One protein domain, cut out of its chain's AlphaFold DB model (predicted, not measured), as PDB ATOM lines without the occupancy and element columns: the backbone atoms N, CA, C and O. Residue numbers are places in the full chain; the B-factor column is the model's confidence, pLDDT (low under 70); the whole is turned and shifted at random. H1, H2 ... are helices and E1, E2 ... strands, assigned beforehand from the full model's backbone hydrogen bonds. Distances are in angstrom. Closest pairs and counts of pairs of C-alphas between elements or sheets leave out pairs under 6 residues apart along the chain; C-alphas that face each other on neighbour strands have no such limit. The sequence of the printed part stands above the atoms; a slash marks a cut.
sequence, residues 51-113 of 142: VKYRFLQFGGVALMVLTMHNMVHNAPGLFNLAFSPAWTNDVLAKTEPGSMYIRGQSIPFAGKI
ATOM      1  N   VAL A  51      45.772  15.712  49.727       77.56
ATOM      2  CA  VAL A  51      44.409  15.712  50.306       77.56
ATOM      3  C   VAL A  51      43.310  15.871  49.242       77.56
ATOM      4  O   VAL A  51      42.296  15.182  49.303       77.56
ATOM      5  N   LYS A  52      43.540  16.701  48.215       77.19
ATOM      6  CA  LYS A  52      42.594  16.923  47.103       77.19
ATOM      7  C   LYS A  52      42.238  15.629  46.355       77.19
ATOM      8  O   LYS A  52      41.070  15.378  46.082       77.19
ATOM      9  N   TYR A  53      43.231  14.780  46.082       83.44
ATOM     10  CA  TYR A  53      43.021  13.504  45.390       83.44
ATOM     11  C   TYR A  53      42.321  12.478  46.282       83.44
ATOM     12  O   TYR A  53      41.503  11.699  45.801       83.44
ATOM     13  N   ARG A  54      42.582  12.518  47.595       80.19
ATOM     14  CA  ARG A  54      41.917  11.639  48.568       80.19
ATOM     15  C   ARG A  54      40.429  11.958  48.710       80.19
ATOM     16  O   ARG A  54      39.624  11.035  48.746       80.19
ATOM     17  N   PHE A  55      40.054  13.240  48.733       82.69
ATOM     18  CA  PHE A  55      38.640  13.634  48.714       82.69
ATOM     19  C   PHE A  55      37.945  13.205  47.423       82.69
ATOM     20  O   PHE A  55      36.830  12.694  47.483       82.69
ATOM     21  N   LEU A  56      38.608  13.351  46.273       87.38
ATOM     22  CA  LEU A  56      38.047  12.915  44.995       87.38
ATOM     23  C   LEU A  56      37.847  11.392  44.948       87.38
ATOM     24  O   LEU A  56      36.799  10.924  44.513       87.38
ATOM     25  N   GLN A  57      38.813  10.623  45.455       85.56
ATOM     26  CA  GLN A  57      38.697   9.171  45.571       85.56
ATOM     27  C   GLN A  57      37.530   8.775  46.483       85.56
ATOM     28  O   GLN A  57      36.733   7.913  46.118       85.56
ATOM     29  N   PHE A  58      37.399   9.422  47.644       88.00
ATOM     30  CA  PHE A  58      36.288   9.169  48.559       88.00
ATOM     31  C   PHE A  58      34.937   9.504  47.921       88.00
ATOM     32  O   PHE A  58      34.013   8.696  47.979       88.00
ATOM     33  N   GLY A  59      34.842  10.654  47.248       89.38
ATOM     34  CA  GLY A  59      33.649  11.049  46.504       89.38
ATOM     35  C   GLY A  59      33.283  10.045  45.410       89.38
ATOM     36  O   GLY A  59      32.117   9.688  45.283       89.38
ATOM     37  N   GLY A  60      34.269   9.525  44.673       89.44
ATOM     38  CA  GLY A  60      34.053   8.507  43.643       89.44
ATOM     39  C   GLY A  60      33.522   7.185  44.203       89.44
ATOM     40  O   GLY A  60      32.588   6.615  43.643       89.44
ATOM     41  N   VAL A  61      34.061   6.722  45.335       91.94
ATOM     42  CA  VAL A  61      33.558   5.515  46.014       91.94
ATOM     43  C   VAL A  61      32.136   5.735  46.527       91.94
ATOM     44  O   VAL A  61      31.273   4.893  46.293       91.94
ATOM     45  N   ALA A  62      31.868   6.869  47.179       87.56
ATOM     46  CA  ALA A  62      30.531   7.195  47.672       87.56
ATOM     47  C   ALA A  62      29.508   7.254  46.530       87.56
ATOM     48  O   ALA A  62      28.430   6.672  46.636       87.56
ATOM     49  N   LEU A  63      29.870   7.892  45.414       89.50
ATOM     50  CA  LEU A  63      29.035   7.945  44.220       89.50
ATOM     51  C   LEU A  63      28.745   6.541  43.683       89.50
ATOM     52  O   LEU A  63      27.589   6.220  43.438       89.50
ATOM     53  N   MET A  64      29.767   5.692  43.557       90.44
ATOM     54  CA  MET A  64      29.609   4.321  43.067       90.44
ATOM     55  C   MET A  64      28.660   3.500  43.948       90.44
ATOM     56  O   MET A  64      27.768   2.836  43.420       90.44
ATOM     57  N   VAL A  65      28.793   3.604  45.274       88.12
ATOM     58  CA  VAL A  65      27.894   2.937  46.229       88.12
ATOM     59  C   VAL A  65      26.459   3.438  46.070       88.12
ATOM     60  O   VAL A  65      25.549   2.627  45.934       88.12
ATOM     61  N   LEU A  66      26.244   4.757  46.027       85.94
ATOM     62  CA  LEU A  66      24.905   5.333  45.867       85.94
ATOM     63  C   LEU A  66      24.277   4.952  44.524       85.94
ATOM     64  O   LEU A  66      23.091   4.630  44.465       85.94
ATOM     65  N   THR A  67      25.051   4.969  43.439       88.94
ATOM     66  CA  THR A  67      24.568   4.543  42.125       88.94
ATOM     67  C   THR A  67      24.183   3.074  42.154       88.94
ATOM     68  O   THR A  67      23.079   2.745  41.736       88.94
ATOM     69  N   MET A  68      25.036   2.197  42.685       89.94
ATOM     70  CA  MET A  68      24.761   0.762  42.758       89.94
ATOM     71  C   MET A  68      23.530   0.457  43.623       89.94
ATOM     72  O   MET A  68      22.647  -0.277  43.175       89.94
ATOM     73  N   HIS A  69      23.413   1.111  44.784       88.81
ATOM     74  CA  HIS A  69      22.256   1.022  45.681       88.81
ATOM     75  C   HIS A  69      20.951   1.425  44.995       88.81
ATOM     76  O   HIS A  69      19.935   0.770  45.157       88.81
ATOM     77  N   ASN A  70      20.947   2.482  44.184       87.50
ATOM     78  CA  ASN A  70      19.731   2.876  43.465       87.50
ATOM     79  C   ASN A  70      19.488   2.025  42.211       87.50
ATOM     80  O   ASN A  70      18.346   1.783  41.823       87.50
ATOM     81  N   MET A  71      20.552   1.547  41.568       89.56
ATOM     82  CA  MET A  71      20.453   0.783  40.330       89.56
ATOM     83  C   MET A  71      19.890  -0.622  40.564       89.56
ATOM     84  O   MET A  71      19.142  -1.100  39.714       89.56
ATOM     85  N   VAL A  72      20.162  -1.252  41.715       92.00
ATOM     86  CA  VAL A  72      19.530  -2.536  42.079       92.00
ATOM     87  C   VAL A  72      18.014  -2.399  42.246       92.00
ATOM     88  O   VAL A  72      17.278  -3.295  41.841       92.00
ATOM     89  N   HIS A  73      17.531  -1.249  42.733       89.81
ATOM     90  CA  HIS A  73      16.100  -0.950  42.822       89.81
ATOM     91  C   HIS A  73      15.469  -0.632  41.457       89.81
ATOM     92  O   HIS A  73      14.347  -1.055  41.192       89.81
ATOM     93  N   ASN A  74      16.182   0.073  40.571       89.19
ATOM     94  CA  ASN A  74      15.660   0.459  39.253       89.19
ATOM     95  C   ASN A  74      15.696  -0.678  38.218       89.19
ATOM     96  O   ASN A  74      14.843  -0.734  37.333       89.19
ATOM     97  N   ALA A  75      16.695  -1.559  38.290       91.06
ATOM     98  CA  ALA A  75      16.923  -2.619  37.309       91.06
ATOM     99  C   ALA A  75      17.311  -3.952  37.981       91.06
ATOM    100  O   ALA A  75      18.381  -4.500  37.693       91.06
ATOM    101  N   PRO A  76      16.447  -4.530  38.839       89.75
ATOM    102  CA  PRO A  76      16.775  -5.732  39.607       89.75
ATOM    103  C   PRO A  76      17.118  -6.935  38.721       89.75
ATOM    104  O   PRO A  76      17.960  -7.752  39.080       89.75
ATOM    105  N   GLY A  77      16.547  -7.013  37.512       91.50
ATOM    106  CA  GLY A  77      16.861  -8.065  36.542       91.50
ATOM    107  C   GLY A  77      18.343  -8.127  36.152       91.50
ATOM    108  O   GLY A  77      18.886  -9.220  36.013       91.50
ATOM    109  N   LEU A  78      19.027  -6.982  36.046       90.31
ATOM    110  CA  LEU A  78      20.463  -6.945  35.746       90.31
ATOM    111  C   LEU A  78      21.290  -7.504  36.915       90.31
ATOM    112  O   LEU A  78      22.269  -8.219  36.712       90.31
ATOM    113  N   PHE A  79      20.859  -7.225  38.144       92.69
ATOM    114  CA  PHE A  79      21.527  -7.688  39.357       92.69
ATOM    115  C   PHE A  79      21.226  -9.152  39.682       92.69
ATOM    116  O   PHE A  79      22.099  -9.842  40.198       92.69
ATOM    117  N   ASN A  80      20.062  -9.667  39.280       94.00
ATOM    118  CA  ASN A  80      19.762 -11.100  39.336       94.00
ATOM    119  C   ASN A  80      20.789 -11.922  38.554       94.00
ATOM    120  O   ASN A  80      21.183 -12.995  39.005       94.00
ATOM    121  N   LEU A  81      21.228 -11.410  37.399       92.88
ATOM    122  CA  LEU A  81      22.242 -12.057  36.567       92.88
ATOM    123  C   LEU A  81      23.652 -11.903  37.150       92.88
ATOM    124  O   LEU A  81      24.439 -12.842  37.080       92.88
ATOM    125  N   ALA A  82      23.973 -10.740  37.726       92.88
ATOM    126  CA  ALA A  82      25.309 -10.455  38.250       92.88
ATOM    127  C   ALA A  82      25.590 -11.065  39.643       92.88
ATOM    128  O   ALA A  82      26.725 -11.453  39.907       92.88
ATOM    129  N   PHE A  83      24.587 -11.153  40.526       91.44
ATOM    130  CA  PHE A  83      24.754 -11.508  41.949       91.44
ATOM    131  C   PHE A  83      23.818 -12.616  42.462       91.44
ATOM    132  O   PHE A  83      23.995 -13.062  43.594       91.44
ATOM    133  N   SER A  84      22.875 -13.095  41.640       93.94
ATOM    134  CA  SER A  84      21.774 -14.040  41.928       93.94
ATOM    135  C   SER A  84      20.425 -13.399  42.302       93.94
ATOM    136  O   SER A  84      20.388 -12.368  42.976       93.94
ATOM    137  N   PRO A  85      19.292 -14.042  41.941       93.19
ATOM    138  CA  PRO A  85      17.961 -13.576  42.336       93.19
ATOM    139  C   PRO A  85      17.740 -13.538  43.851       93.19
ATOM    140  O   PRO A  85      17.046 -12.658  44.349       93.19
ATOM    141  N   ALA A  86      18.327 -14.484  44.593       92.94
ATOM    142  CA  ALA A  86      18.168 -14.559  46.043       92.94
ATOM    143  C   ALA A  86      18.771 -13.332  46.737       92.94
ATOM    144  O   ALA A  86      18.125 -12.728  47.589       92.94
ATOM    145  N   TRP A  87      19.975 -12.931  46.322       93.06
ATOM    146  CA  TRP A  87      20.625 -11.733  46.840       93.06
ATOM    147  C   TRP A  87      19.839 -10.464  46.494       93.06
ATOM    148  O   TRP A  87      19.577  -9.655  47.378       93.06
ATOM    149  N   THR A  88      19.405 -10.304  45.238       93.50
ATOM    150  CA  THR A  88      18.647  -9.110  44.828       93.50
ATOM    151  C   THR A  88      17.352  -8.981  45.620       93.50
ATOM    152  O   THR A  88      17.038  -7.896  46.098       93.50
ATOM    153  N   ASN A  89      16.616 -10.081  45.804       93.69
ATOM    154  CA  ASN A  89      15.385 -10.078  46.590       93.69
ATOM    155  C   ASN A  89      15.644  -9.726  48.061       93.69
ATOM    156  O   ASN A  89      14.861  -8.982  48.644       93.69
ATOM    157  N   ASP A  90      16.743 -10.212  48.645       91.19
ATOM    158  CA  ASP A  90      17.135  -9.858  50.014       91.19
ATOM    159  C   ASP A  90      17.435  -8.358  50.153       91.19
ATOM    160  O   ASP A  90      16.990  -7.719  51.105       91.19
ATOM    161  N   VAL A  91      18.127  -7.772  49.171       89.75
ATOM    162  CA  VAL A  91      18.404  -6.328  49.132       89.75
ATOM    163  C   VAL A  91      17.110  -5.531  48.974       89.75
ATOM    164  O   VAL A  91      16.844  -4.645  49.779       89.75
ATOM    165  N   LEU A  92      16.263  -5.882  48.002       90.56
ATOM    166  CA  LEU A  92      14.977  -5.212  47.776       90.56
ATOM    167  C   LEU A  92      14.042  -5.287  48.993       90.56
ATOM    168  O   LEU A  92      13.248  -4.373  49.193       90.56
ATOM    169  N   ALA A  93      14.122  -6.358  49.786       88.94
ATOM    170  CA  ALA A  93      13.311  -6.530  50.988       88.94
ATOM    171  C   ALA A  93      13.829  -5.728  52.193       88.94
ATOM    172  O   ALA A  93      13.050  -5.399  53.085       88.94
ATOM    173  N   LYS A  94      15.135  -5.436  52.246       84.81
ATOM    174  CA  LYS A  94      15.785  -4.799  53.405       84.81
ATOM    175  C   LYS A  94      16.101  -3.322  53.205       84.81
ATOM    176  O   LYS A  94      16.335  -2.626  54.191       84.81
ATOM    177  N   THR A  95      16.157  -2.841  51.968       86.19
ATOM    178  CA  THR A  95      16.518  -1.455  51.665       86.19
ATOM    179  C   THR A  95      15.465  -0.770  50.816       86.19
ATOM    180  O   THR A  95      14.786  -1.405  50.017       86.19
ATOM    181  N   GLU A  96      15.347   0.550  50.958       84.38
ATOM    182  CA  GLU A  96      14.444   1.344  50.126       84.38
ATOM    183  C   GLU A  96      15.221   2.152  49.067       84.38
ATOM    184  O   GLU A  96      16.379   2.544  49.295       84.38
ATOM    185  N   PRO A  97      14.595   2.469  47.919       84.94
ATOM    186  CA  PRO A  97      15.186   3.353  46.921       84.94
ATOM    187  C   PRO A  97      15.482   4.737  47.510       84.94
ATOM    188  O   PRO A  97      14.678   5.287  48.261       84.94
ATOM    189  N   GLY A  98      16.619   5.338  47.151       81.19
ATOM    190  CA  GLY A  98      16.968   6.685  47.609       81.19
ATOM    191  C   GLY A  98      17.146   6.812  49.127       81.19
ATOM    192  O   GLY A  98      16.991   7.914  49.659       81.19
ATOM    193  N   SER A  99      17.467   5.715  49.813       81.62
ATOM    194  CA  SER A  99      17.623   5.663  51.266       81.62
ATOM    195  C   SER A  99      18.932   5.002  51.700       81.62
ATOM    196  O   SER A  99      19.613   4.343  50.912       81.62
ATOM    197  N   MET A 100      19.261   5.153  52.979       78.06
ATOM    198  CA  MET A 100      20.271   4.375  53.676       78.06
ATOM    199  C   MET A 100      19.621   3.642  54.849       78.06
ATOM    200  O   MET A 100      19.042   4.275  55.729       78.06
ATOM    201  N   TYR A 101      19.752   2.317  54.884       75.75
ATOM    202  CA  TYR A 101      19.266   1.509  55.999       75.75
ATOM    203  C   TYR A 101      20.271   1.529  57.156       75.75
ATOM    204  O   TYR A 101      21.403   1.056  57.023       75.75
ATOM    205  N   ILE A 102      19.865   2.077  58.300       76.94
ATOM    206  CA  ILE A 102      20.671   2.178  59.517       76.94
ATOM    207  C   ILE A 102      19.833   1.692  60.700       76.94
ATOM    208  O   ILE A 102      18.828   2.298  61.046       76.94
ATOM    209  N   ARG A 103      20.278   0.617  61.368       75.44
ATOM    210  CA  ARG A 103      19.687   0.122  62.631       75.44
ATOM    211  C   ARG A 103      18.166  -0.116  62.573       75.44
ATOM    212  O   ARG A 103      17.448   0.279  63.484       75.44
ATOM    213  N   GLY A 104      17.666  -0.749  61.513       77.38
ATOM    214  CA  GLY A 104      16.222  -0.984  61.372       77.38
ATOM    215  C   GLY A 104      15.464   0.151  60.691       77.38
ATOM    216  O   GLY A 104      14.333  -0.058  60.280       77.38
ATOM    217  N   GLN A 105      16.083   1.322  60.541       76.19
ATOM    218  CA  GLN A 105      15.442   2.520  60.018       76.19
ATOM    219  C   GLN A 105      15.956   2.834  58.613       76.19
ATOM    220  O   GLN A 105      17.162   2.828  58.363       76.19
ATOM    221  N   SER A 106      15.041   3.128  57.695       78.06
ATOM    222  CA  SER A 106      15.368   3.600  56.352       78.06
ATOM    223  C   SER A 106      15.421   5.127  56.351       78.06
ATOM    224  O   SER A 106      14.406   5.793  56.546       78.06
ATOM    225  N   ILE A 107      16.615   5.701  56.175       79.81
ATOM    226  CA  ILE A 107      16.808   7.154  56.163       79.81
ATOM    227  C   ILE A 107      16.860   7.641  54.709       79.81
ATOM    228  O   ILE A 107      17.830   7.342  54.008       79.81
ATOM    229  N   PRO A 108      15.866   8.403  54.228       80.31
ATOM    230  CA  PRO A 108      15.843   8.919  52.862       80.31
ATOM    231  C   PRO A 108      16.901  10.014  52.664       80.31
ATOM    232  O   PRO A 108      17.023  10.929  53.478       80.31
ATOM    233  N   PHE A 109      17.620   9.997  51.538       73.75
ATOM    234  CA  PHE A 109      18.594  11.050  51.204       73.75
ATOM    235  C   PHE A 109      17.926  12.394  50.882       73.75
ATOM    236  O   PHE A 109      18.513  13.451  51.097       73.75
ATOM    237  N   ALA A 110      16.693  12.356  50.369       66.81
ATOM    238  CA  ALA A 110      15.919  13.521  49.957       66.81
ATOM    239  C   ALA A 110      14.609  13.624  50.754       66.81
ATOM    240  O   ALA A 110      13.527  13.505  50.188       66.81
ATOM    241  N   GLY A 111      14.707  13.801  52.076       55.16
ATOM    242  CA  GLY A 111      13.708  14.474  52.926       55.16
ATOM    243  C   GLY A 111      12.261  13.956  52.972       55.16
ATOM    244  O   GLY A 111      11.462  14.524  53.709       55.16
ATOM    245  N   LYS A 112      11.881  12.904  52.247       52.75
ATOM    246  CA  LYS A 112      10.582  12.253  52.427       52.75
ATOM    247  C   LYS A 112      10.712  11.220  53.524       52.75
ATOM    248  O   LYS A 112      10.813  10.035  53.234       52.75
ATOM    249  N   ILE A 113      10.741  11.689  54.772       53.16
ATOM    250  CA  ILE A 113      10.439  10.835  55.922       53.16
ATOM    251  C   ILE A 113       9.071  10.234  55.603       53.16
ATOM    252  O   ILE A 113       8.069  10.951  55.598       53.16
TER     253      ILE A 113
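This is residues 51 to 113 of the 142 residues of an uncharacterized protein of Boseongicola sp (UniProt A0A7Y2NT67). One long helix, H1, makes the longest axis, and its first part, residues 51 to 65, sticks out as a free arm; past residue 74 of H1 the backbone folds back through two short helices, H2 and H3, which meet at a steep angle, and H3 stands at nearly a right angle to H1 and meets it at residues 72 to 73. Beyond H3 a small two-stranded hairpin, E1 and E2, comes near H1 without joining a tight core. The printed part has 63 residues, with three named helices and then two named strands in the order H1, H2, H3, E1, E2; the sheet has the order E1 - E2 and is antiparallel, and the class is mostly helix. The whole is loose, with a radius of gyration of the C-alphas of 13.6 A, and spans 40 by 30 by 19 A.

Start with H1, residues 51 to 74, and go on to H2, residues 76 to 83: the two are close but not clearly touching, their closest C-alphas being those of Val 72 and Phe 79, 6.2 A apart. Next comes H3, residues 85 to 94, which touches H2 at a steep tilt of 61 degrees, opposite ways; the closest C-alphas, of Asn 80 and Thr 88, are 5.9 A apart. Look back to residues 72 to 73 of H1, which alone touch H3, and only just, with 3 pairs of C-alphas within 8 A; the closest are those of His 73 and Leu 92, 6.6 A apart, and the lines are about perpendicular at 77 degrees. In H2 and H3 every O i to N i+4 pair is within hydrogen-bond range, and in H1 19 of 20 are. Further on, E1, residues 99 to 102, and E2, residues 105 to 108, form an antiparallel hairpin with 152 degrees between their directions; N 100 and O 107 are within hydrogen-bond range at 2.8 A, as are N 105 and O 102 at 3.0 A. E1 and H1 are near each other, with 5 pairs of C-alphas within 10 A, while E2 is apart from H1, H2 and H3.

Find C-alpha 51 at (44.409, 15.712, 50.306); from there H1 runs 34.4 A to C-alpha 74 at (15.660, 0.459, 39.253). H2 measures 10.1 A from C-alpha 76 to C-alpha 83, and H3 14.3 A from C-alpha 85 to C-alpha 94. E1 covers 9.5 A from Ser 99 to Ile 102, and E2 9.6 A from Gln 105 to Pro 108, whose C-alpha is at (15.843, 8.919, 52.862).

The two C-alphas farthest apart are those of Val 51 and Ala 86, 40.3 A. Without the free residues 51 to 65, the body of 48 residues spans 32 by 19 by 12 A. The printed part has no cut, and its four links between named elements are tight. The mean pLDDT of the printed part is 84.8; look at residues 110 to 113 for the values under 70.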